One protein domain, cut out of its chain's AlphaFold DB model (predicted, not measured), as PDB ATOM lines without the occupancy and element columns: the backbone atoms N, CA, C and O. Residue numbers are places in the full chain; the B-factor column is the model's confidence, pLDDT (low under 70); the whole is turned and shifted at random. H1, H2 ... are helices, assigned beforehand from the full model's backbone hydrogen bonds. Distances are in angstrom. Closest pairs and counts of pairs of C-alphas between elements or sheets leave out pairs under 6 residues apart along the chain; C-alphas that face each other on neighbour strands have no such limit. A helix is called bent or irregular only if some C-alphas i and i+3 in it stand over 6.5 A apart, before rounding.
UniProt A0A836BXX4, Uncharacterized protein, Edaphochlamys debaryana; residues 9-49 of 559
ATOM      1  N   ARG A   9     189.139 108.242 143.727       78.00
ATOM      2  CA  ARG A   9     189.954 108.779 142.626       78.00
ATOM      3  C   ARG A   9     189.783 110.290 142.430       78.00
ATOM      4  O   ARG A   9     190.763 110.980 142.178       78.00
ATOM      5  N   ALA A  10     188.563 110.806 142.585       78.19
ATOM      6  CA  ALA A  10     188.302 112.244 142.501       78.19
ATOM      7  C   ALA A  10     188.864 112.993 143.723       78.19
ATOM      8  O   ALA A  10     189.332 114.124 143.598       78.19
ATOM      9  N   GLU A  11     188.871 112.360 144.901       85.88
ATOM     10  CA  GLU A  11     189.572 112.903 146.067       85.88
ATOM     11  C   GLU A  11     191.095 112.886 145.898       85.88
ATOM     12  O   GLU A  11     191.756 113.834 146.315       85.88
ATOM     13  N   GLU A  12     191.671 111.853 145.287       84.56
ATOM     14  CA  GLU A  12     193.117 111.739 145.065       84.56
ATOM     15  C   GLU A  12     193.627 112.733 144.003       84.56
ATOM     16  O   GLU A  12     194.644 113.404 144.213       84.56
ATOM     17  N   GLU A  13     192.872 112.931 142.920       86.56
ATOM     18  CA  GLU A  13     193.113 113.988 141.924       86.56
ATOM     19  C   GLU A  13     192.982 115.393 142.558       86.56
ATOM     20  O   GLU A  13     193.845 116.248 142.361       86.56
ATOM     21  N   SER A  14     191.993 115.612 143.434       90.50
ATOM     22  CA  SER A  14     191.843 116.871 144.188       90.50
ATOM     23  C   SER A  14     192.998 117.123 145.172       90.50
ATOM     24  O   SER A  14     193.565 118.216 145.218       90.50
ATOM     25  N   ARG A  15     193.420 116.105 145.935       88.50
ATOM     26  CA  ARG A  15     194.548 116.208 146.883       88.50
ATOM     27  C   ARG A  15     195.866 116.505 146.172       88.50
ATOM     28  O   ARG A  15     196.641 117.326 146.662       88.50
ATOM     29  N   THR A  16     196.122 115.872 145.028       88.56
ATOM     30  CA  THR A  16     197.340 116.118 144.241       88.56
ATOM     31  C   THR A  16     197.339 117.508 143.598       88.56
ATOM     32  O   THR A  16     198.371 118.179 143.636       88.56
ATOM     33  N   GLU A  17     196.193 118.010 143.124       92.25
ATOM     34  CA  GLU A  17     196.067 119.397 142.655       92.25
ATOM     35  C   GLU A  17     196.305 120.418 143.785       92.25
ATOM     36  O   GLU A  17     197.043 121.391 143.603       92.25
ATOM     37  N   ILE A  18     195.738 120.189 144.974       91.31
ATOM     38  CA  ILE A  18     195.935 121.054 146.147       91.31
ATOM     39  C   ILE A  18     197.412 121.073 146.572       91.31
ATOM     40  O   ILE A  18     197.977 122.149 146.774       91.31
ATOM     41  N   LEU A  19     198.072 119.913 146.652       85.50
ATOM     42  CA  LEU A  19     199.500 119.827 146.983       85.50
ATOM     43  C   LEU A  19     200.380 120.505 145.925       85.50
ATOM     44  O   LEU A  19     201.302 121.237 146.284       85.50
ATOM     45  N   GLY A  20     200.062 120.341 144.637       91.81
ATOM     46  CA  GLY A  20     200.757 121.012 143.534       91.81
ATOM     47  C   GLY A  20     200.665 122.542 143.582       91.81
ATOM     48  O   GLY A  20     201.586 123.221 143.133       91.81
ATOM     49  N   ARG A  21     199.596 123.096 144.172       90.06
ATOM     50  CA  ARG A  21     199.434 124.543 144.405       90.06
ATOM     51  C   ARG A  21     200.116 125.031 145.690       90.06
ATOM     52  O   ARG A  21     200.578 126.164 145.725       90.06
ATOM     53  N   ILE A  22     200.185 124.202 146.736       86.50
ATOM     54  CA  ILE A  22     200.740 124.588 148.049       86.50
ATOM     55  C   ILE A  22     202.272 124.473 148.095       86.50
ATOM     56  O   ILE A  22     202.931 125.354 148.645       86.50
ATOM     57  N   LEU A  23     202.858 123.422 147.512       82.12
ATOM     58  CA  LEU A  23     204.307 123.174 147.568       82.12
ATOM     59  C   LEU A  23     205.175 124.330 147.013       82.12
ATOM     60  O   LEU A  23     206.171 124.658 147.662       82.12
ATOM     61  N   PRO A  24     204.826 125.001 145.892       83.00
ATOM     62  CA  PRO A  24     205.598 126.140 145.391       83.00
ATOM     63  C   PRO A  24     205.572 127.360 146.318       83.00
ATOM     64  O   PRO A  24     206.558 128.089 146.384       83.00
ATOM     65  N   GLU A  25     204.471 127.584 147.043       83.12
ATOM     66  CA  GLU A  25     204.369 128.687 148.005       83.12
ATOM     67  C   GLU A  25     205.101 128.352 149.313       83.12
ATOM     68  O   GLU A  25     205.802 129.206 149.850       83.12
ATOM     69  N   LEU A  26     205.059 127.095 149.779       80.19
ATOM     70  CA  LEU A  26     205.887 126.642 150.909       80.19
ATOM     71  C   LEU A  26     207.390 126.792 150.630       80.19
ATOM     72  O   LEU A  26     208.138 127.141 151.535       80.19
ATOM     73  N   GLY A  27     207.827 126.594 149.382       87.62
ATOM     74  CA  GLY A  27     209.215 126.831 148.966       87.62
ATOM     75  C   GLY A  27     209.644 128.306 148.947       87.62
ATOM     76  O   GLY A  27     210.837 128.579 148.825       87.62
ATOM     77  N   ARG A  28     208.703 129.257 149.057       85.75
ATOM     78  CA  ARG A  28     208.992 130.698 149.162       85.75
ATOM     79  C   ARG A  28     209.039 131.205 150.596       85.75
ATOM     80  O   ARG A  28     209.712 132.203 150.831       85.75
ATOM     81  N   VAL A  29     208.350 130.542 151.529       89.88
ATOM     82  CA  VAL A  29     208.384 130.935 152.941       89.88
ATOM     83  C   VAL A  29     209.777 130.645 153.484       89.88
ATOM     84  O   VAL A  29     210.178 129.492 153.644       89.88
ATOM     85  N   THR A  30     210.538 131.699 153.759       92.81
ATOM     86  CA  THR A  30     211.892 131.537 154.300       92.81
ATOM     87  C   THR A  30     211.834 131.028 155.742       92.81
ATOM     88  O   THR A  30     210.877 131.291 156.474       92.81
ATOM     89  N   ALA A  31     212.883 130.338 156.199       85.38
ATOM     90  CA  ALA A  31     212.980 129.923 157.603       85.38
ATOM     91  C   ALA A  31     212.865 131.122 158.571       85.38
ATOM     92  O   ALA A  31     212.299 130.996 159.656       85.38
ATOM     93  N   GLU A  32     213.329 132.304 158.150       87.31
ATOM     94  CA  GLU A  32     213.188 133.559 158.893       87.31
ATOM     95  C   GLU A  32     211.724 134.004 159.026       87.31
ATOM     96  O   GLU A  32     211.307 134.405 160.111       87.31
ATOM     97  N   GLU A  33     210.912 133.880 157.972       92.12
ATOM     98  CA  GLU A  33     209.473 134.173 158.028       92.12
ATOM     99  C   GLU A  33     208.719 133.193 158.932       92.12
ATOM    100  O   GLU A  33     207.864 133.625 159.714       92.12
ATOM    101  N   VAL A  34     209.061 131.897 158.890       91.44
ATOM    102  CA  VAL A  34     208.496 130.888 159.805       91.44
ATOM    103  C   VAL A  34     208.828 131.244 161.254       91.44
ATOM    104  O   VAL A  34     207.921 131.323 162.084       91.44
ATOM    105  N   LEU A  35     210.096 131.537 161.561       92.25
ATOM    106  CA  LEU A  35     210.541 131.923 162.904       92.25
ATOM    107  C   LEU A  35     209.909 133.245 163.370       92.25
ATOM    108  O   LEU A  35     209.452 133.345 164.510       92.25
ATOM    109  N   ALA A  36     209.806 134.247 162.495       94.00
ATOM    110  CA  ALA A  36     209.153 135.521 162.794       94.00
ATOM    111  C   ALA A  36     207.637 135.374 163.007       94.00
ATOM    112  O   ALA A  36     207.034 136.151 163.755       94.00
ATOM    113  N   ASN A  37     206.987 134.401 162.365       95.00
ATOM    114  CA  ASN A  37     205.577 134.106 162.600       95.00
ATOM    115  C   ASN A  37     205.378 133.301 163.896       95.00
ATOM    116  O   ASN A  37     204.567 133.694 164.734       95.00
ATOM    117  N   ALA A  38     206.185 132.261 164.125       93.56
ATOM    118  CA  ALA A  38     206.188 131.481 165.365       93.56
ATOM    119  C   ALA A  38     206.421 132.374 166.595       93.56
ATOM    120  O   ALA A  38     205.676 132.298 167.571       93.56
ATOM    121  N   ARG A  39     207.375 133.311 166.512       96.06
ATOM    122  CA  ARG A  39     207.619 134.318 167.550       96.06
ATOM    123  C   ARG A  39     206.404 135.215 167.801       96.06
ATOM    124  O   ARG A  39     206.068 135.448 168.956       96.06
ATOM    125  N   ARG A  40     205.725 135.699 166.755       96.88
ATOM    126  CA  ARG A  40     204.510 136.530 166.896       96.88
ATOM    127  C   ARG A  40     203.334 135.770 167.513       96.88
ATOM    128  O   ARG A  40     202.526 136.386 168.201       96.88
ATOM    129  N   HIS A  41     203.237 134.463 167.278       96.12
ATOM    130  CA  HIS A  41     202.271 133.604 167.960       96.12
ATOM    131  C   HIS A  41     202.643 133.404 169.433       96.12
ATOM    132  O   HIS A  41     201.835 133.730 170.293       96.12
ATOM    133  N   LEU A  42     203.889 133.035 169.738       96.12
ATOM    134  CA  LEU A  42     204.363 132.883 171.118       96.12
ATOM    135  C   LEU A  42     204.218 134.178 171.944       96.12
ATOM    136  O   LEU A  42     203.795 134.140 173.095       96.12
ATOM    137  N   GLU A  43     204.510 135.343 171.356       96.50
ATOM    138  CA  GLU A  43     204.307 136.653 171.995       96.50
ATOM    139  C   GLU A  43     202.826 137.015 172.211       96.50
ATOM    140  O   GLU A  43     202.540 137.888 173.035       96.50
ATOM    141  N   ARG A  44     201.886 136.390 171.486       97.44
ATOM    142  CA  ARG A  44     200.441 136.501 171.739       97.44
ATOM    143  C   ARG A  44     200.035 135.556 172.867       97.44
ATOM    144  O   ARG A  44     199.513 136.028 173.866       97.44
ATOM    145  N   ASP A  45     200.387 134.280 172.761       96.50
ATOM    146  CA  ASP A  45     200.017 133.250 173.737       96.50
ATOM    147  C   ASP A  45     200.536 133.595 175.151       96.50
ATOM    148  O   ASP A  45     199.825 133.435 176.142       96.50
ATOM    149  N   ILE A  46     201.747 134.164 175.260       96.75
ATOM    150  CA  ILE A  46     202.291 134.674 176.533       96.75
ATOM    151  C   ILE A  46     201.470 135.855 177.074       96.75
ATOM    152  O   ILE A  46     201.271 135.949 178.285       96.75
ATOM    153  N   LYS A  47     200.994 136.769 176.217       96.25
ATOM    154  CA  LYS A  47     200.155 137.901 176.651       96.25
ATOM    155  C   LYS A  47     198.794 137.428 177.139       96.25
ATOM    156  O   LYS A  47     198.336 137.950 178.148       96.25
ATOM    157  N   ASP A  48     198.208 136.444 176.470       95.31
ATOM    158  CA  ASP A  48     196.911 135.882 176.839       95.31
ATOM    159  C   ASP A  48     197.016 135.163 178.202       95.31
ATOM    160  O   ASP A  48     196.277 135.493 179.126       95.31
ATOM    161  N   VAL A  49     198.045 134.329 178.419       95.81
ATOM    162  CA  VAL A  49     198.308 133.694 179.733       95.81
ATOM    163  C   VAL A  49     198.574 134.719 180.849       95.81
ATOM    164  O   VAL A  49     198.119 134.541 181.982       95.81
TER     165      VAL A  49
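AT A GLANCE: This is residues 9 to 49 of the 559 residues of an uncharacterized protein of Edaphochlamys debaryana (UniProt A0A836BXX4). What shape do these coordinates make? Two helices, H1 and H2, spread from a tight link as a wide, open V, with nothing packed between the two arms. What is it built of? The printed part has 41 residues with two named helices, H1 and then H2 along the chain, and no named strand; the class is all helix. Is it compact? It is extended, with a radius of gyration of the C-alphas of 15.9 A and spans of 46 by 23 by 8 A.

IN THESE COORDINATES: Where does H1 run? H1 is residues 9 to 26, from C-alpha 9 at (189.954, 108.779, 142.626) to C-alpha 26 at (205.887, 126.642, 150.909), 25.3 A. It is neither bent nor irregular, but only just: C-alphas 21 and 24 are 6.4 A apart. Where does H2 run? H2 is residues 31 to 49, 26.8 A from first to last C-alpha, and ends with C-alpha 49 at (198.308, 133.694, 179.733).

HOW THE PARTS SIT: How do H1 and H2 stand to each other? They are apart, with no C-alpha of the one within 8 A of the other. What joins them? A tight link of four residues, 27 to 30, lies between them. How do their backbones run? Of the O i to N i+4 pairs, 12 of 14 in H1 and 14 of 15 in H2 are within hydrogen-bond range.

THE WHOLE: How large is it? The two C-alphas farthest apart, those of Arg 9 and Lys 47, are 45.9 A apart. Does any part fold back on another? Residues 9 to 49 stand free, with no C-alphas 8 or more residues apart along the chain within 10 A of each other. Is it whole and confident? The printed part has no cut; its mean pLDDT is 90.1, and no printed residue is under 70.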